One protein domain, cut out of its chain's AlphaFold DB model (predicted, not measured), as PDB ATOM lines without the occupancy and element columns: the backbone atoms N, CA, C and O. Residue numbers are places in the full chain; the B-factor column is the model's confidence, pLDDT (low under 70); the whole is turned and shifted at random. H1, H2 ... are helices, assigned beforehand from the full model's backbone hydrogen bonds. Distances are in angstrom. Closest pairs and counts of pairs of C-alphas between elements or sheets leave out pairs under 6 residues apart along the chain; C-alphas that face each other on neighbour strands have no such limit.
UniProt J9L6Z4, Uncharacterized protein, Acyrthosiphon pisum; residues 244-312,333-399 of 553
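AT A GLANCE: This is residues 244 to 312 and 333 to 399 of the 553 residues of an uncharacterized protein of Acyrthosiphon pisum (UniProt J9L6Z4). Look for an elongated bundle of four helices, H1, H2, H3 and H5, running up and down, with the long H3 along its length. H6 folds back along H5 on one side of the bundle, and the short H4 packs on H1 and H3 on the opposite side. Residues 307 to 312, of which 307 to 311 belong to H3, stick out at one end, and residues 275 to 280 stick out at the other. The printed part has 136 residues with six named helices, H1 to H6 in chain order, and no named strand; its class is all helix. It is compact, with a radius of gyration of the C-alphas of 15.5 A, and spans 50 by 29 by 26 A.

IN THESE COORDINATES: Find C-alpha 244 at (-11.433, -12.210, 24.055), where H1 begins; it runs to residue 253. H2 follows at residues 261 to 271. From C-alpha 279 at (-5.517, -17.148, 6.403), follow H3 through residues 279 to 311, 48.9 A from first to last C-alpha. Beyond the cut, H4 takes residues 333 to 340. H5, residues 347 to 371, is 36.9 A long, and H6, residues 375 to 395, is 30.9 A long, ending with C-alpha 395 at (-34.726, -27.708, 35.618).

HOW THE PARTS SIT: Start at H3, the hub, which touches H1, H2, H4 and H5. Compare Val 300 and Val 354, the closest C-alphas of H3 and H5, 6.1 A apart; these helices run opposite ways at a shallow tilt of 31 degrees. With residues 288 to 299 alone H3 touches H1, the C-alphas of Ile 245 and Ala 292 coming closest at 6.7 A. With residues 282 to 292 alone it touches H2, closest at C-alphas 271 and 285, 5.0 A apart; H2 and H3 form a helical hairpin at a shallow tilt of 33 degrees, only just short of steep. Now look at H5 and H6, a helical hairpin with 35 pairs of C-alphas within 8 A, the closest being those of Cys 369 and Ser 375 at 4.3 A. H4 touches H1, closest at C-alphas 253 and 339, 5.3 A apart. H3 and H6 are apart. Every O i to N i+4 pair is within hydrogen-bond range in H1 and H4; the counts are 6 of 7 in H2, 28 of 29 in H3, 19 of 21 in H5 and 16 of 17 in H6.

THE WHOLE: The two C-alphas farthest apart, Leu 277 and Asn 312, are 53.2 A from each other. Residues 313 to 332 are not printed, and C-alphas 312 and 333 are 27.8 A apart across the cut. Of the links printed whole, none is long. Mean pLDDT of the printed part is 79.3; look for values under 70 at residues 272 to 280, 305 to 312 and 370 to 375, among others.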
ATOM      1  N   ILE A 244     -10.075 -11.715  23.795       85.62
ATOM      2  CA  ILE A 244     -11.433 -12.210  24.055       85.62
ATOM      3  C   ILE A 244     -11.452 -13.423  25.004       85.62
ATOM      4  O   ILE A 244     -12.425 -13.609  25.739       85.62
ATOM      5  N   ILE A 245     -10.374 -14.217  25.048       87.81
ATOM      6  CA  ILE A 245     -10.257 -15.373  25.948       87.81
ATOM      7  C   ILE A 245     -10.080 -14.915  27.392       87.81
ATOM      8  O   ILE A 245     -10.761 -15.442  28.270       87.81
ATOM      9  N   MET A 246      -9.252 -13.903  27.661       85.31
ATOM     10  CA  MET A 246      -9.166 -13.343  29.011       85.31
ATOM     11  C   MET A 246     -10.486 -12.720  29.457       85.31
ATOM     12  O   MET A 246     -10.875 -12.905  30.612       85.31
ATOM     13  N   LYS A 247     -11.225 -12.047  28.560       87.50
ATOM     14  CA  LYS A 247     -12.581 -11.566  28.884       87.50
ATOM     15  C   LYS A 247     -13.527 -12.718  29.230       87.50
ATOM     16  O   LYS A 247     -14.303 -12.586  30.175       87.50
ATOM     17  N   LEU A 248     -13.450 -13.846  28.515       90.44
ATOM     18  CA  LEU A 248     -14.213 -15.050  28.851       90.44
ATOM     19  C   LEU A 248     -13.825 -15.579  30.237       90.44
ATOM     20  O   LEU A 248     -14.702 -15.760  31.074       90.44
ATOM     21  N   ILE A 249     -12.533 -15.774  30.510       88.69
ATOM     22  CA  ILE A 249     -12.051 -16.278  31.808       88.69
ATOM     23  C   ILE A 249     -12.513 -15.364  32.949       88.69
ATOM     24  O   ILE A 249     -13.038 -15.863  33.941       88.69
ATOM     25  N   PHE A 250     -12.386 -14.043  32.792       87.12
ATOM     26  CA  PHE A 250     -12.849 -13.062  33.777       87.12
ATOM     27  C   PHE A 250     -14.365 -13.128  34.002       87.12
ATOM     28  O   PHE A 250     -14.845 -13.101  35.136       87.12
ATOM     29  N   ASN A 251     -15.143 -13.250  32.925       89.00
ATOM     30  CA  ASN A 251     -16.589 -13.384  33.032       89.00
ATOM     31  C   ASN A 251     -16.993 -14.672  33.770       89.00
ATOM     32  O   ASN A 251     -17.888 -14.634  34.610       89.00
ATOM     33  N   LEU A 252     -16.305 -15.785  33.508       89.00
ATOM     34  CA  LEU A 252     -16.555 -17.063  34.173       89.00
ATOM     35  C   LEU A 252     -16.080 -17.085  35.636       89.00
ATOM     36  O   LEU A 252     -16.678 -17.787  36.448       89.00
ATOM     37  N   SER A 253     -15.035 -16.328  35.987       86.25
ATOM     38  CA  SER A 253     -14.521 -16.229  37.362       86.25
ATOM     39  C   SER A 253     -15.268 -15.209  38.230       86.25
ATOM     40  O   SER A 253     -14.994 -15.081  39.426       86.25
ATOM     41  N   THR A 254     -16.239 -14.486  37.662       85.94
ATOM     42  CA  THR A 254     -17.022 -13.487  38.395       85.94
ATOM     43  C   THR A 254     -17.982 -14.166  39.372       85.94
ATOM     44  O   THR A 254     -18.925 -14.855  38.976       85.94
ATOM     45  N   LYS A 255     -17.780 -13.928  40.673       82.00
ATOM     46  CA  LYS A 255     -18.642 -14.451  41.741       82.00
ATOM     47  C   LYS A 255     -20.105 -14.057  41.519       82.00
ATOM     48  O   LYS A 255     -20.410 -12.876  41.367       82.00
ATOM     49  N   ASP A 256     -21.004 -15.042  41.546       82.69
ATOM     50  CA  ASP A 256     -22.454 -14.873  41.350       82.69
ATOM     51  C   ASP A 256     -22.875 -14.169  40.043       82.69
ATOM     52  O   ASP A 256     -24.047 -13.781  39.902       82.69
ATOM     53  N   GLY A 257     -21.944 -14.011  39.098       85.62
ATOM     54  CA  GLY A 257     -22.199 -13.487  37.763       85.62
ATOM     55  C   GLY A 257     -22.889 -14.530  36.890       85.62
ATOM     56  O   GLY A 257     -22.698 -15.729  37.076       85.62
ATOM     57  N   ILE A 258     -23.705 -14.081  35.937       89.31
ATOM     58  CA  ILE A 258     -24.207 -14.938  34.856       89.31
ATOM     59  C   ILE A 258     -23.249 -14.824  33.671       89.31
ATOM     60  O   ILE A 258     -22.734 -13.735  33.395       89.31
ATOM     61  N   ILE A 259     -22.999 -15.943  32.988       91.00
ATOM     62  CA  ILE A 259     -22.151 -15.966  31.795       91.00
ATOM     63  C   ILE A 259     -22.682 -14.943  30.784       91.00
ATOM     64  O   ILE A 259     -23.849 -14.972  30.395       91.00
ATOM     65  N   ASN A 260     -21.811 -14.042  30.336       90.81
ATOM     66  CA  ASN A 260     -22.117 -13.096  29.277       90.81
ATOM     67  C   ASN A 260     -22.007 -13.811  27.928       90.81
ATOM     68  O   ASN A 260     -20.944 -13.856  27.306       90.81
ATOM     69  N   GLU A 261     -23.137 -14.345  27.468       92.81
ATOM     70  CA  GLU A 261     -23.272 -15.072  26.204       92.81
ATOM     71  C   GLU A 261     -22.755 -14.280  24.984       92.81
ATOM     72  O   GLU A 261     -22.329 -14.884  24.002       92.81
ATOM     73  N   ARG A 262     -22.686 -12.937  25.041       90.31
ATOM     74  CA  ARG A 262     -22.106 -12.117  23.959       90.31
ATOM     75  C   ARG A 262     -20.639 -12.453  23.692       90.31
ATOM     76  O   ARG A 262     -20.240 -12.471  22.534       90.31
ATOM     77  N   ILE A 263     -19.843 -12.704  24.734       90.69
ATOM     78  CA  ILE A 263     -18.413 -13.028  24.578       90.69
ATOM     79  C   ILE A 263     -18.267 -14.319  23.766       90.69
ATOM     80  O   ILE A 263     -17.454 -14.391  22.847       90.69
ATOM     81  N   LEU A 264     -19.104 -15.313  24.065       93.44
ATOM     82  CA  LEU A 264     -19.125 -16.597  23.369       93.44
ATOM     83  C   LEU A 264     -19.644 -16.454  21.934       93.44
ATOM     84  O   LEU A 264     -19.057 -17.022  21.015       93.44
ATOM     85  N   HIS A 265     -20.665 -15.621  21.725       91.31
ATOM     86  CA  HIS A 265     -21.160 -15.297  20.390       91.31
ATOM     87  C   HIS A 265     -20.089 -14.639  19.521       91.31
ATOM     88  O   HIS A 265     -19.873 -15.065  18.396       91.31
ATOM     89  N   VAL A 266     -19.365 -13.653  20.058       88.69
ATOM     90  CA  VAL A 266     -18.247 -12.990  19.371       88.69
ATOM     91  C   VAL A 266     -17.183 -14.004  18.942       88.69
ATOM     92  O   VAL A 266     -16.719 -13.944  17.805       88.69
ATOM     93  N   ILE A 267     -16.840 -14.964  19.809       89.25
ATOM     94  CA  ILE A 267     -15.892 -16.041  19.481       89.25
ATOM     95  C   ILE A 267     -16.409 -16.873  18.296       89.25
ATOM     96  O   ILE A 267     -15.671 -17.059  17.330       89.25
ATOM     97  N   VAL A 268     -17.674 -17.309  18.328       87.56
ATOM     98  CA  VAL A 268     -18.312 -18.074  17.237       87.56
ATOM     99  C   VAL A 268     -18.338 -17.274  15.932       87.56
ATOM    100  O   VAL A 268     -17.834 -17.744  14.913       87.56
ATOM    101  N   THR A 269     -18.856 -16.044  15.959       83.38
ATOM    102  CA  THR A 269     -18.976 -15.184  14.776       83.38
ATOM    103  C   THR A 269     -17.613 -14.866  14.156       83.38
ATOM    104  O   THR A 269     -17.508 -14.825  12.933       83.38
ATOM    105  N   SER A 270     -16.563 -14.671  14.965       77.25
ATOM    106  CA  SER A 270     -15.217 -14.348  14.462       77.25
ATOM    107  C   SER A 270     -14.591 -15.467  13.621       77.25
ATOM    108  O   SER A 270     -13.845 -15.199  12.686       77.25
ATOM    109  N   ALA A 271     -14.928 -16.729  13.895       73.88
ATOM    110  CA  ALA A 271     -14.426 -17.861  13.117       73.88
ATOM    111  C   ALA A 271     -15.169 -18.070  11.793       73.88
ATOM    112  O   ALA A 271     -14.654 -18.736  10.898       73.88
ATOM    113  N   ILE A 272     -16.363 -17.488  11.664       69.19
ATOM    114  CA  ILE A 272     -17.167 -17.497  10.437       69.19
ATOM    115  C   ILE A 272     -16.742 -16.331   9.522       69.19
ATOM    116  O   ILE A 272     -17.317 -16.138   8.455       69.19
ATOM    117  N   ASP A 273     -15.736 -15.532   9.908       59.97
ATOM    118  CA  ASP A 273     -15.423 -14.306   9.186       59.97
ATOM    119  C   ASP A 273     -14.859 -14.538   7.781       59.97
ATOM    120  O   ASP A 273     -13.683 -14.837   7.566       59.97
ATOM    121  N   ILE A 274     -15.736 -14.340   6.799       48.94
ATOM    122  CA  ILE A 274     -15.417 -14.359   5.377       48.94
ATOM    123  C   ILE A 274     -14.650 -13.090   4.967       48.94
ATOM    124  O   ILE A 274     -13.844 -13.150   4.038       48.94
ATOM    125  N   ALA A 275     -14.829 -11.965   5.668       43.03
ATOM    126  CA  ALA A 275     -14.344 -10.652   5.242       43.03
ATOM    127  C   ALA A 275     -12.833 -10.446   5.446       43.03
ATOM    128  O   ALA A 275     -12.230  -9.656   4.721       43.03
ATOM    129  N   GLU A 276     -12.187 -11.162   6.372       49.41
ATOM    130  CA  GLU A 276     -10.752 -10.977   6.615       49.41
ATOM    131  C   GLU A 276      -9.895 -11.959   5.811       49.41
ATOM    132  O   GLU A 276      -9.614 -13.075   6.250       49.41
ATOM    133  N   LEU A 277      -9.462 -11.515   4.629       49.19
ATOM    134  CA  LEU A 277      -8.639 -12.213   3.626       49.19
ATOM    135  C   LEU A 277      -7.269 -12.744   4.120       49.19
ATOM    136  O   LEU A 277      -6.462 -13.169   3.300       49.19
ATOM    137  N   ASP A 278      -6.990 -12.751   5.430       60.12
ATOM    138  CA  ASP A 278      -5.761 -13.289   6.027       60.12
ATOM    139  C   ASP A 278      -5.981 -14.718   6.577       60.12
ATOM    140  O   ASP A 278      -6.602 -14.898   7.632       60.12
ATOM    141  N   PRO A 279      -5.442 -15.765   5.921       63.22
ATOM    142  CA  PRO A 279      -5.517 -17.148   6.403       63.22
ATOM    143  C   PRO A 279      -4.919 -17.357   7.805       63.22
ATOM    144  O   PRO A 279      -5.313 -18.284   8.522       63.22
ATOM    145  N   ARG A 280      -3.972 -16.503   8.229       67.25
ATOM    146  CA  ARG A 280      -3.376 -16.580   9.570       67.25
ATOM    147  C   ARG A 280      -4.389 -16.210  10.642       67.25
ATOM    148  O   ARG A 280      -4.446 -16.879  11.671       67.25
ATOM    149  N   LYS A 281      -5.223 -15.202  10.382       70.38
ATOM    150  CA  LYS A 281      -6.295 -14.802  11.298       70.38
ATOM    151  C   LYS A 281      -7.339 -15.900  11.452       70.38
ATOM    152  O   LYS A 281      -7.664 -16.255  12.578       70.38
ATOM    153  N   TYR A 282      -7.754 -16.533  10.353       69.94
ATOM    154  CA  TYR A 282      -8.655 -17.691  10.401       69.94
ATOM    155  C   TYR A 282      -8.118 -18.813  11.307       69.94
ATOM    156  O   TYR A 282      -8.818 -19.293  12.197       69.94
ATOM    157  N   THR A 283      -6.838 -19.174  11.159       74.94
ATOM    158  CA  THR A 283      -6.188 -20.176  12.027       74.94
ATOM    159  C   THR A 283      -6.209 -19.759  13.503       74.94
ATOM    160  O   THR A 283      -6.457 -20.581  14.386       74.94
ATOM    161  N   THR A 284      -5.976 -18.476  13.787       80.31
ATOM    162  CA  THR A 284      -6.060 -17.912  15.141       80.31
ATOM    163  C   THR A 284      -7.484 -17.973  15.703       80.31
ATOM    164  O   THR A 284      -7.651 -18.322  16.872       80.31
ATOM    165  N   HIS A 285      -8.517 -17.718  14.895       80.12
ATOM    166  CA  HIS A 285      -9.916 -17.841  15.320       80.12
ATOM    167  C   HIS A 285     -10.292 -19.288  15.659       80.12
ATOM    168  O   HIS A 285     -10.903 -19.529  16.700       80.12
ATOM    169  N   ILE A 286      -9.850 -20.269  14.864       81.75
ATOM    170  CA  ILE A 286     -10.060 -21.691  15.184       81.75
ATOM    171  C   ILE A 286      -9.369 -22.069  16.504       81.75
ATOM    172  O   ILE A 286     -10.004 -22.654  17.381       81.75
ATOM    173  N   LYS A 287      -8.113 -21.651  16.719       84.31
ATOM    174  CA  LYS A 287      -7.421 -21.848  18.011       84.31
ATOM    175  C   LYS A 287      -8.141 -21.165  19.178       84.31
ATOM    176  O   LYS A 287      -8.149 -21.679  20.296       84.31
ATOM    177  N   THR A 288      -8.750 -20.008  18.931       86.88
ATOM    178  CA  THR A 288      -9.558 -19.281  19.922       86.88
ATOM    179  C   THR A 288     -10.790 -20.100  20.314       86.88
ATOM    180  O   THR A 288     -11.064 -20.243  21.503       86.88
ATOM    181  N   ILE A 289     -11.480 -20.724  19.351       88.94
ATOM    182  CA  ILE A 289     -12.589 -21.651  19.623       88.94
ATOM    183  C   ILE A 289     -12.123 -22.840  20.463       88.94
ATOM    184  O   ILE A 289     -12.740 -23.151  21.482       88.94
ATOM    185  N   GLU A 290     -11.028 -23.494  20.077       88.44
ATOM    186  CA  GLU A 290     -10.496 -24.647  20.814       88.44
ATOM    187  C   GLU A 290     -10.145 -24.283  22.264       88.44
ATOM    188  O   GLU A 290     -10.461 -25.031  23.194       88.44
ATOM    189  N   THR A 291      -9.546 -23.108  22.477       89.06
ATOM    190  CA  THR A 291      -9.256 -22.580  23.816       89.06
ATOM    191  C   THR A 291     -10.538 -22.274  24.593       89.06
ATOM    192  O   THR A 291     -10.656 -22.683  25.746       89.06
ATOM    193  N   ALA A 292     -11.539 -21.638  23.978       91.94
ATOM    194  CA  ALA A 292     -12.827 -21.364  24.621       91.94
ATOM    195  C   ALA A 292     -13.552 -22.653  25.052       91.94
ATOM    196  O   ALA A 292     -14.095 -22.722  26.157       91.94
ATOM    197  N   ILE A 293     -13.498 -23.703  24.225       92.69
ATOM    198  CA  ILE A 293     -14.021 -25.033  24.563       92.69
ATOM    199  C   ILE A 293     -13.311 -25.595  25.799       92.69
ATOM    200  O   ILE A 293     -13.979 -26.066  26.722       92.69
ATOM    201  N   LYS A 294     -11.972 -25.546  25.845       90.31
ATOM    202  CA  LYS A 294     -11.194 -26.007  27.011       90.31
ATOM    203  C   LYS A 294     -11.599 -25.249  28.279       90.31
ATOM    204  O   LYS A 294     -11.870 -25.879  29.305       90.31
ATOM    205  N   VAL A 295     -11.719 -23.924  28.181       90.44
ATOM    206  CA  VAL A 295     -12.137 -23.035  29.274       90.44
ATOM    207  C   VAL A 295     -13.523 -23.418  29.808       90.44
ATOM    208  O   VAL A 295     -13.672 -23.675  31.005       90.44
ATOM    209  N   LEU A 296     -14.526 -23.534  28.932       93.00
ATOM    210  CA  LEU A 296     -15.895 -23.887  29.323       93.00
ATOM    211  C   LEU A 296     -16.002 -25.302  29.906       93.00
ATOM    212  O   LEU A 296     -16.701 -25.507  30.900       93.00
ATOM    213  N   LYS A 297     -15.292 -26.285  29.338       91.44
ATOM    214  CA  LYS A 297     -15.276 -27.657  29.871       91.44
ATOM    215  C   LYS A 297     -14.744 -27.707  31.298       91.44
ATOM    216  O   LYS A 297     -15.328 -28.370  32.155       91.44
ATOM    217  N   TYR A 298     -13.643 -27.011  31.558       88.00
ATOM    218  CA  TYR A 298     -13.074 -26.946  32.898       88.00
ATOM    219  C   TYR A 298     -14.001 -26.216  33.870       88.00
ATOM    220  O   TYR A 298     -14.217 -26.706  34.975       88.00
ATOM    221  N   PHE A 299     -14.603 -25.099  33.449       89.56
ATOM    222  CA  PHE A 299     -15.595 -24.374  34.243       89.56
ATOM    223  C   PHE A 299     -16.742 -25.288  34.698       89.56
ATOM    224  O   PHE A 299     -17.025 -25.394  35.892       89.56
ATOM    225  N   VAL A 300     -17.343 -26.040  33.769       89.00
ATOM    226  CA  VAL A 300     -18.397 -27.016  34.089       89.00
ATOM    227  C   VAL A 300     -17.881 -28.112  35.028       89.00
ATOM    228  O   VAL A 300     -18.565 -28.478  35.985       89.00
ATOM    229  N   LYS A 301     -16.659 -28.617  34.807       85.94
ATOM    230  CA  LYS A 301     -16.027 -29.626  35.674       85.94
ATOM    231  C   LYS A 301     -15.869 -29.124  37.112       85.94
ATOM    232  O   LYS A 301     -16.139 -29.884  38.040       85.94
ATOM    233  N   VAL A 302     -15.455 -27.872  37.311       83.12
ATOM    234  CA  VAL A 302     -15.340 -27.255  38.644       83.12
ATOM    235  C   VAL A 302     -16.711 -27.177  39.319       83.12
ATOM    236  O   VAL A 302     -16.865 -27.640  40.450       83.12
ATOM    237  N   LEU A 303     -17.731 -26.692  38.607       81.50
ATOM    238  CA  LEU A 303     -19.081 -26.552  39.159       81.50
ATOM    239  C   LEU A 303     -19.744 -27.892  39.498       81.50
ATOM    240  O   LEU A 303     -20.438 -27.991  40.515       81.50
ATOM    241  N   ASN A 304     -19.510 -28.932  38.699       75.50
ATOM    242  CA  ASN A 304     -20.050 -30.264  38.970       75.50
ATOM    243  C   ASN A 304     -19.318 -30.967  40.131       75.50
ATOM    244  O   ASN A 304     -19.971 -31.621  40.941       75.50
ATOM    245  N   LYS A 305     -18.003 -30.760  40.305       69.50
ATOM    246  CA  LYS A 305     -17.240 -31.303  41.452       69.50
ATOM    247  C   LYS A 305     -17.695 -30.762  42.811       69.50
ATOM    248  O   LYS A 305     -17.637 -31.472  43.812       69.50
ATOM    249  N   GLU A 306     -18.160 -29.517  42.880       55.34
ATOM    250  CA  GLU A 306     -18.786 -28.993  44.104       55.34
ATOM    251  C   GLU A 306     -20.088 -29.730  44.458       55.34
ATOM    252  O   GLU A 306     -20.399 -29.889  45.637       55.34
ATOM    253  N   LYS A 307     -20.837 -30.201  43.449       47.69
ATOM    254  CA  LYS A 307     -22.067 -30.977  43.650       47.69
ATOM    255  C   LYS A 307     -21.737 -32.327  44.294       47.69
ATOM    256  O   LYS A 307     -22.310 -32.662  45.328       47.69
ATOM    257  N   GLU A 308     -20.704 -33.005  43.786       45.53
ATOM    258  CA  GLU A 308     -20.177 -34.245  44.370       45.53
ATOM    259  C   GLU A 308     -19.643 -34.045  45.793       45.53
ATOM    260  O   GLU A 308     -19.890 -34.892  46.636       45.53
ATOM    261  N   LYS A 309     -18.972 -32.932  46.124       46.91
ATOM    262  CA  LYS A 309     -18.555 -32.658  47.517       46.91
ATOM    263  C   LYS A 309     -19.735 -32.382  48.461       46.91
ATOM    264  O   LYS A 309     -19.647 -32.720  49.638       46.91
ATOM    265  N   SER A 310     -20.827 -31.793  47.968       45.91
ATOM    266  CA  SER A 310     -22.037 -31.556  48.771       45.91
ATOM    267  C   SER A 310     -22.862 -32.828  49.017       45.91
ATOM    268  O   SER A 310     -23.452 -32.970  50.085       45.91
ATOM    269  N   GLU A 311     -22.841 -33.782  48.079       41.97
ATOM    270  CA  GLU A 311     -23.519 -35.084  48.197       41.97
ATOM    271  C   GLU A 311     -22.626 -36.158  48.864       41.97
ATOM    272  O   GLU A 311     -23.120 -36.973  49.645       41.97
ATOM    273  N   ASN A 312     -21.300 -36.111  48.674       37.03
ATOM    274  CA  ASN A 312     -20.329 -37.070  49.232       37.03
ATOM    275  C   ASN A 312     -19.839 -36.752  50.651       37.03
ATOM    276  O   ASN A 312     -18.996 -37.483  51.171       37.03
ATOM    277  N   GLU A 333      -2.642 -21.931  33.287       60.81
ATOM    278  CA  GLU A 333      -2.370 -21.607  34.696       60.81
ATOM    279  C   GLU A 333      -3.320 -20.523  35.232       60.81
ATOM    280  O   GLU A 333      -4.035 -20.745  36.209       60.81
ATOM    281  N   LYS A 334      -3.437 -19.383  34.533       61.62
ATOM    282  CA  LYS A 334      -4.345 -18.287  34.928       61.62
ATOM    283  C   LYS A 334      -5.813 -18.713  34.978       61.62
ATOM    284  O   LYS A 334      -6.568 -18.252  35.837       61.62
ATOM    285  N   MET A 335      -6.224 -19.570  34.047       70.00
ATOM    286  CA  MET A 335      -7.557 -20.160  33.993       70.00
ATOM    287  C   MET A 335      -7.822 -21.052  35.211       70.00
ATOM    288  O   MET A 335      -8.875 -20.918  35.836       70.00
ATOM    289  N   VAL A 336      -6.883 -21.936  35.558       66.94
ATOM    290  CA  VAL A 336      -6.989 -22.829  36.722       66.94
ATOM    291  C   VAL A 336      -7.076 -22.019  38.015       66.94
ATOM    292  O   VAL A 336      -7.994 -22.243  38.804       66.94
ATOM    293  N   ASP A 337      -6.212 -21.026  38.207       67.75
ATOM    294  CA  ASP A 337      -6.201 -20.202  39.421       67.75
ATOM    295  C   ASP A 337      -7.486 -19.378  39.588       67.75
ATOM    296  O   ASP A 337      -8.061 -19.308  40.677       67.75
ATOM    297  N   SER A 338      -7.981 -18.789  38.493       72.88
ATOM    298  CA  SER A 338      -9.163 -17.918  38.525       72.88
ATOM    299  C   SER A 338     -10.467 -18.693  38.723       72.88
ATOM    300  O   SER A 338     -11.382 -18.205  39.383       72.88
ATOM    301  N   LEU A 339     -10.577 -19.890  38.141       76.69
ATOM    302  CA  LEU A 339     -11.807 -20.686  38.173       76.69
ATOM    303  C   LEU A 339     -11.872 -21.649  39.363       76.69
ATOM    304  O   LEU A 339     -12.968 -21.970  39.814       76.69
ATOM    305  N   SER A 340     -10.734 -22.106  39.893       67.19
ATOM    306  CA  SER A 340     -10.691 -23.080  40.998       67.19
ATOM    307  C   SER A 340     -11.285 -22.565  42.314       67.19
ATOM    308  O   SER A 340     -11.753 -23.368  43.120       67.19
ATOM    309  N   ASN A 341     -11.316 -21.243  42.511       67.75
ATOM    310  CA  ASN A 341     -11.850 -20.585  43.709       67.75
ATOM    311  C   ASN A 341     -13.292 -20.072  43.541       67.75
ATOM    312  O   ASN A 341     -13.804 -19.342  44.396       67.75
ATOM    313  N   LEU A 342     -13.946 -20.406  42.426       74.25
ATOM    314  CA  LEU A 342     -15.276 -19.907  42.114       74.25
ATOM    315  C   LEU A 342     -16.318 -20.507  43.059       74.25
ATOM    316  O   LEU A 342     -16.403 -21.720  43.204       74.25
ATOM    317  N   THR A 343     -17.145 -19.652  43.659       67.62
ATOM    318  CA  THR A 343     -18.248 -20.059  44.539       67.62
ATOM    319  C   THR A 343     -19.531 -19.345  44.132       67.62
ATOM    320  O   THR A 343     -19.508 -18.160  43.789       67.62
ATOM    321  N   TYR A 344     -20.657 -20.060  44.188       73.88
ATOM    322  CA  TYR A 344     -21.988 -19.497  43.950       73.88
ATOM    323  C   TYR A 344     -22.791 -19.470  45.245       73.88
ATOM    324  O   TYR A 344     -22.951 -20.493  45.906       73.88
ATOM    325  N   SER A 345     -23.333 -18.302  45.580       74.44
ATOM    326  CA  SER A 345     -24.257 -18.133  46.702       74.44
ATOM    327  C   SER A 345     -25.660 -18.662  46.393       74.44
ATOM    328  O   SER A 345     -26.396 -19.000  47.317       74.44
ATOM    329  N   MET A 346     -26.032 -18.772  45.109       78.75
ATOM    330  CA  MET A 346     -27.358 -19.221  44.666       78.75
ATOM    331  C   MET A 346     -27.277 -20.448  43.738       78.75
ATOM    332  O   MET A 346     -26.681 -20.350  42.659       78.75
ATOM    333  N   PRO A 347     -27.931 -21.575  44.088       80.94
ATOM    334  CA  PRO A 347     -27.988 -22.772  43.242       80.94
ATOM    335  C   PRO A 347     -28.577 -22.522  41.848       80.94
ATOM    336  O   PRO A 347     -28.069 -23.065  40.870       80.94
ATOM    337  N   ASP A 348     -29.584 -21.653  41.734       82.94
ATOM    338  CA  ASP A 348     -30.250 -21.363  40.455       82.94
ATOM    339  C   ASP A 348     -29.319 -20.652  39.467       82.94
ATOM    340  O   ASP A 348     -29.291 -20.980  38.282       82.94
ATOM    341  N   LYS A 349     -28.483 -19.725  39.955       84.75
ATOM    342  CA  LYS A 349     -27.466 -19.053  39.128       84.75
ATOM    343  C   LYS A 349     -26.410 -20.033  38.633       84.75
ATOM    344  O   LYS A 349     -26.008 -19.984  37.474       84.75
ATOM    345  N   LYS A 350     -25.993 -20.953  39.503       86.00
ATOM    346  CA  LYS A 350     -25.072 -22.032  39.145       86.00
ATOM    347  C   LYS A 350     -25.678 -22.936  38.069       86.00
ATOM    348  O   LYS A 350     -25.020 -23.195  37.065       86.00
ATOM    349  N   ALA A 351     -26.923 -23.379  38.248       85.88
ATOM    350  CA  ALA A 351     -27.631 -24.205  37.270       85.88
ATOM    351  C   ALA A 351     -27.792 -23.486  35.920       85.88
ATOM    352  O   ALA A 351     -27.523 -24.084  34.879       85.88
ATOM    353  N   MET A 352     -28.139 -22.195  35.940       89.19
ATOM    354  CA  MET A 352     -28.214 -21.352  34.746       89.19
ATOM    355  C   MET A 352     -26.863 -21.258  34.023       89.19
ATOM    356  O   MET A 352     -26.803 -21.423  32.810       89.19
ATOM    357  N   ASN A 353     -25.755 -21.067  34.740       90.69
ATOM    358  CA  ASN A 353     -24.435 -20.990  34.109       90.69
ATOM    359  C   ASN A 353     -23.952 -22.328  33.548       90.69
ATOM    360  O   ASN A 353     -23.316 -22.347  32.497       90.69
ATOM    361  N   VAL A 354     -24.277 -23.448  34.198       90.56
ATOM    362  CA  VAL A 354     -24.012 -24.782  33.636       90.56
ATOM    363  C   VAL A 354     -24.832 -24.998  32.361       90.56
ATOM    364  O   VAL A 354     -24.286 -25.444  31.353       90.56
ATOM    365  N   PHE A 355     -26.112 -24.612  32.368       93.25
ATOM    366  CA  PHE A 355     -26.965 -24.635  31.181       93.25
ATOM    367  C   PHE A 355     -26.379 -23.801  30.030       93.25
ATOM    368  O   PHE A 355     -26.210 -24.317  28.923       93.25
ATOM    369  N   ILE A 356     -26.021 -22.540  30.293       94.06
ATOM    370  CA  ILE A 356     -25.425 -21.642  29.297       94.06
ATOM    371  C   ILE A 356     -24.116 -22.237  28.762       94.06
ATOM    372  O   ILE A 356     -23.909 -22.262  27.550       94.06
ATOM    373  N   ALA A 357     -23.255 -22.773  29.630       94.69
ATOM    374  CA  ALA A 357     -21.997 -23.384  29.215       94.69
ATOM    375  C   ALA A 357     -22.209 -24.585  28.280       94.69
ATOM    376  O   ALA A 357     -21.550 -24.661  27.246       94.69
ATOM    377  N   TYR A 358     -23.145 -25.493  28.580       95.44
ATOM    378  CA  TYR A 358     -23.459 -26.613  27.683       95.44
ATOM    379  C   TYR A 358     -24.051 -26.153  26.349       95.44
ATOM    380  O   TYR A 358     -23.648 -26.655  25.299       95.44
ATOM    381  N   LYS A 359     -24.948 -25.160  26.375       95.19
ATOM    382  CA  LYS A 359     -25.533 -24.559  25.169       95.19
ATOM    383  C   LYS A 359     -24.449 -24.000  24.239       95.19
ATOM    384  O   LYS A 359     -24.438 -24.309  23.053       95.19
ATOM    385  N   TRP A 360     -23.492 -23.245  24.777       96.06
ATOM    386  CA  TRP A 360     -22.400 -22.671  23.983       96.06
ATOM    387  C   TRP A 360     -21.304 -23.664  23.607       96.06
ATOM    388  O   TRP A 360     -20.708 -23.520  22.544       96.06
ATOM    389  N   LEU A 361     -21.055 -24.697  24.419       95.50
ATOM    390  CA  LEU A 361     -20.202 -25.813  24.008       95.50
ATOM    391  C   LEU A 361     -20.758 -26.475  22.744       95.50
ATOM    392  O   LEU A 361     -19.986 -26.751  21.827       95.50
ATOM    393  N   ALA A 362     -22.078 -26.670  22.658       93.50
ATOM    394  CA  ALA A 362     -22.702 -27.194  21.449       93.50
ATOM    395  C   ALA A 362     -22.456 -26.287  20.230       93.50
ATOM    396  O   ALA A 362     -22.023 -26.786  19.196       93.50
ATOM    397  N   GLU A 363     -22.648 -24.971  20.357       92.06
ATOM    398  CA  GLU A 363     -22.443 -24.037  19.238       92.06
ATOM    399  C   GLU A 363     -20.971 -23.976  18.781       92.06
ATOM    400  O   GLU A 363     -20.684 -24.070  17.587       92.06
ATOM    401  N   LEU A 364     -20.016 -23.933  19.719       91.62
ATOM    402  CA  LEU A 364     -18.575 -23.944  19.421       91.62
ATOM    403  C   LEU A 364     -18.144 -25.226  18.690       91.62
ATOM    404  O   LEU A 364     -17.390 -25.167  17.716       91.62
ATOM    405  N   TYR A 365     -18.644 -26.389  19.119       89.06
ATOM    406  CA  TYR A 365     -18.416 -27.645  18.398       89.06
ATOM    407  C   TYR A 365     -19.097 -27.668  17.027       89.06
ATOM    408  O   TYR A 365     -18.590 -28.321  16.112       89.06
ATOM    409  N   GLY A 366     -20.204 -26.940  16.862       83.50
ATOM    410  CA  GLY A 366     -20.893 -26.764  15.587       83.50
ATOM    411  C   GLY A 366     -19.982 -26.138  14.538       83.50
ATOM    412  O   GLY A 366     -19.865 -26.678  13.440       83.50
ATOM    413  N   VAL A 367     -19.245 -25.090  14.915       81.94
ATOM    414  CA  VAL A 367     -18.256 -24.441  14.038       81.94
ATOM    415  C   VAL A 367     -17.114 -25.395  13.658       81.94
ATOM    416  O   VAL A 367     -16.704 -25.453  12.497       81.94
ATOM    417  N   LEU A 368     -16.610 -26.202  14.601       80.62
ATOM    418  CA  LEU A 368     -15.533 -27.167  14.323       80.62
ATOM    419  C   LEU A 368     -15.971 -28.335  13.421       80.62
ATOM    420  O   LEU A 368     -15.138 -28.935  12.734       80.62
ATOM    421  N   CYS A 369     -17.265 -28.673  13.400       71.50
ATOM    422  CA  CYS A 369     -17.797 -29.692  12.490       71.50
ATOM    423  C   CYS A 369     -17.640 -29.297  11.020       71.50
ATOM    424  O   CYS A 369     -17.459 -30.180  10.184       71.50
ATOM    425  N   ASP A 370     -17.744 -28.002  10.716       63.06
ATOM    426  CA  ASP A 370     -17.764 -27.488   9.343       63.06
ATOM    427  C   ASP A 370     -16.354 -27.239   8.787       63.06
ATOM    428  O   ASP A 370     -16.175 -27.112   7.581       63.06
ATOM    429  N   THR A 371     -15.340 -27.218   9.655       57.91
ATOM    430  CA  THR A 371     -13.983 -26.763   9.316       57.91
ATOM    431  C   THR A 371     -12.903 -27.840   9.449       57.91
ATOM    432  O   THR A 371     -11.750 -27.586   9.101       57.91
ATOM    433  N   SER A 372     -13.233 -29.046   9.937       60.31
ATOM    434  CA  SER A 372     -12.233 -30.059  10.306       60.31
ATOM    435  C   SER A 372     -12.418 -31.436   9.659       60.31
ATOM    436  O   SER A 372     -13.527 -31.933   9.454       60.31
ATOM    437  N   ASN A 373     -11.290 -32.135   9.481       56.88
ATOM    438  CA  ASN A 373     -11.235 -33.542   9.060       56.88
ATOM    439  C   ASN A 373     -11.815 -34.522  10.105       56.88
ATOM    440  O   ASN A 373     -11.935 -35.715   9.839       56.88
ATOM    441  N   HIS A 374     -12.181 -34.036  11.297       60.38
ATOM    442  CA  HIS A 374     -12.762 -34.821  12.390       60.38
ATOM    443  C   HIS A 374     -14.267 -34.560  12.577       60.38
ATOM    444  O   HIS A 374     -14.809 -34.817  13.654       60.38
ATOM    445  N   SER A 375     -14.949 -34.088  11.530       69.50
ATOM    446  CA  SER A 375     -16.359 -33.674  11.546       69.50
ATOM    447  C   SER A 375     -17.300 -34.656  12.259       69.50
ATOM    448  O   SER A 375     -18.110 -34.236  13.080       69.50
ATOM    449  N   ARG A 376     -17.157 -35.971  12.038       75.69
ATOM    450  CA  ARG A 376     -17.993 -36.995  12.696       75.69
ATOM    451  C   ARG A 376     -17.834 -37.019  14.221       75.69
ATOM    452  O   ARG A 376     -18.835 -37.076  14.928       75.69
ATOM    453  N   LYS A 377     -16.599 -36.934  14.728       78.62
ATOM    454  CA  LYS A 377     -16.319 -36.902  16.175       78.62
ATOM    455  C   LYS A 377     -16.958 -35.667  16.813       78.62
ATOM    456  O   LYS A 377     -17.572 -35.764  17.870       78.62
ATOM    457  N   TYR A 378     -16.848 -34.512  16.159       80.44
ATOM    458  CA  TYR A 378     -17.454 -33.281  16.665       80.44
ATOM    459  C   TYR A 378     -18.982 -33.294  16.599       80.44
ATOM    460  O   TYR A 378     -19.616 -32.764  17.507       80.44
ATOM    461  N   GLN A 379     -19.589 -33.960  15.613       79.81
ATOM    462  CA  GLN A 379     -21.046 -34.133  15.559       79.81
ATOM    463  C   GLN A 379     -21.588 -34.970  16.726       79.81
ATOM    464  O   GLN A 379     -22.645 -34.645  17.272       79.81
ATOM    465  N   GLU A 380     -20.876 -36.029  17.120       84.19
ATOM    466  CA  GLU A 380     -21.241 -36.856  18.277       84.19
ATOM    467  C   GLU A 380     -21.167 -36.043  19.580       84.19
ATOM    468  O   GLU A 380     -22.126 -36.031  20.352       84.19
ATOM    469  N   ILE A 381     -20.088 -35.277  19.765       87.12
ATOM    470  CA  ILE A 381     -19.891 -34.405  20.935       87.12
ATOM    471  C   ILE A 381     -20.927 -33.267  20.978       87.12
ATOM    472  O   ILE A 381     -21.476 -32.950  22.031       87.12
ATOM    473  N   LEU A 382     -21.240 -32.653  19.836       88.69
ATOM    474  CA  LEU A 382     -22.276 -31.623  19.743       88.69
ATOM    475  C   LEU A 382     -23.644 -32.166  20.179       88.69
ATOM    476  O   LEU A 382     -24.363 -31.502  20.927       88.69
ATOM    477  N   LYS A 383     -23.992 -33.390  19.757       89.25
ATOM    478  CA  LYS A 383     -25.234 -34.059  20.166       89.25
ATOM    479  C   LYS A 383     -25.293 -34.273  21.676       89.25
ATOM    480  O   LYS A 383     -26.342 -34.058  22.278       89.25
ATOM    481  N   GLU A 384     -24.179 -34.697  22.270       92.56
ATOM    482  CA  GLU A 384     -24.052 -34.865  23.717       92.56
ATOM    483  C   GLU A 384     -24.349 -33.548  24.444       92.56
ATOM    484  O   GLU A 384     -25.216 -33.512  25.316       92.56
ATOM    485  N   TYR A 385     -23.717 -32.443  24.034       94.50
ATOM    486  CA  TYR A 385     -23.915 -31.149  24.689       94.50
ATOM    487  C   TYR A 385     -25.315 -30.558  24.501       94.50
ATOM    488  O   TYR A 385     -25.839 -29.964  25.442       94.50
ATOM    489  N   ILE A 386     -25.964 -30.772  23.352       92.81
ATOM    490  CA  ILE A 386     -27.384 -30.420  23.174       92.81
ATOM    491  C   ILE A 386     -28.269 -31.226  24.133       92.81
ATOM    492  O   ILE A 386     -29.199 -30.667  24.719       92.81
ATOM    493  N   GLY A 387     -27.979 -32.518  24.322       91.50
ATOM    494  CA  GLY A 387     -28.684 -33.375  25.277       91.50
ATOM    495  C   GLY A 387     -28.518 -32.907  26.725       91.50
ATOM    496  O   GLY A 387     -29.509 -32.753  27.436       91.50
ATOM    497  N   LEU A 388     -27.282 -32.598  27.130       92.19
ATOM    498  CA  LEU A 388     -26.977 -32.062  28.461       92.19
ATOM    499  C   LEU A 388     -27.657 -30.704  28.693       92.19
ATOM    500  O   LEU A 388     -28.263 -30.483  29.741       92.19
ATOM    501  N   ALA A 389     -27.619 -29.804  27.709       92.38
ATOM    502  CA  ALA A 389     -28.311 -28.521  27.792       92.38
ATOM    503  C   ALA A 389     -29.836 -28.698  27.893       92.38
ATOM    504  O   ALA A 389     -30.475 -27.990  28.668       92.38
ATOM    505  N   ASP A 390     -30.431 -29.648  27.162       90.50
ATOM    506  CA  ASP A 390     -31.862 -29.958  27.256       90.50
ATOM    507  C   ASP A 390     -32.266 -30.449  28.646       90.50
ATOM    508  O   ASP A 390     -33.250 -29.964  29.209       90.50
ATOM    509  N   GLU A 391     -31.498 -31.378  29.213       88.06
ATOM    510  CA  GLU A 391     -31.733 -31.898  30.557       88.06
ATOM    511  C   GLU A 391     -31.688 -30.782  31.605       88.06
ATOM    512  O   GLU A 391     -32.607 -30.652  32.415       88.06
ATOM    513  N   PHE A 392     -30.676 -29.913  31.537       85.31
ATOM    514  CA  PHE A 392     -30.579 -28.760  32.429       85.31
ATOM    515  C   PHE A 392     -31.689 -27.736  32.191       85.31
ATOM    516  O   PHE A 392     -32.214 -27.192  33.161       85.31
ATOM    517  N   SER A 393     -32.099 -27.503  30.938       86.44
ATOM    518  CA  SER A 393     -33.158 -26.541  30.610       86.44
ATOM    519  C   SER A 393     -34.472 -26.871  31.322       86.44
ATOM    520  O   SER A 393     -35.137 -25.971  31.833       86.44
ATOM    521  N   LYS A 394     -34.814 -28.164  31.439       82.25
ATOM    522  CA  LYS A 394     -36.025 -28.639  32.129       82.25
ATOM    523  C   LYS A 394     -36.045 -28.229  33.600       82.25
ATOM    524  O   LYS A 394     -37.116 -27.963  34.136       82.25
ATOM    525  N   ASN A 395     -34.873 -28.101  34.218       75.06
ATOM    526  CA  ASN A 395     -34.726 -27.708  35.618       75.06
ATOM    527  C   ASN A 395     -34.806 -26.186  35.839       75.06
ATOM    528  O   ASN A 395     -34.981 -25.760  36.975       75.06
ATOM    529  N   ILE A 396     -34.699 -25.365  34.785       75.56
ATOM    530  CA  ILE A 396     -34.658 -23.890  34.874       75.56
ATOM    531  C   ILE A 396     -35.792 -23.185  34.100       75.56
ATOM    532  O   ILE A 396     -35.719 -21.983  33.860       75.56
ATOM    533  N   GLY A 397     -36.845 -23.911  33.702       68.44
ATOM    534  CA  GLY A 397     -38.037 -23.336  33.051       68.44
ATOM    535  C   GLY A 397     -38.243 -23.697  31.572       68.44
ATOM    536  O   GLY A 397     -39.235 -23.283  30.981       68.44
ATOM    537  N   GLY A 398     -37.354 -24.499  30.977       65.94
ATOM    538  CA  GLY A 398     -37.616 -25.347  29.802       65.94
ATOM    539  C   GLY A 398     -37.840 -24.676  28.440       65.94
ATOM    540  O   GLY A 398     -38.027 -25.396  27.460       65.94
ATOM    541  N   ASN A 399     -37.827 -23.345  28.337       77.12
ATOM    542  CA  ASN A 399     -38.152 -22.636  27.095       77.12
ATOM    543  C   ASN A 399     -37.077 -21.602  26.718       77.12
ATOM    544  O   ASN A 399     -37.266 -20.402  26.898       77.12
TER     545      ASN A 399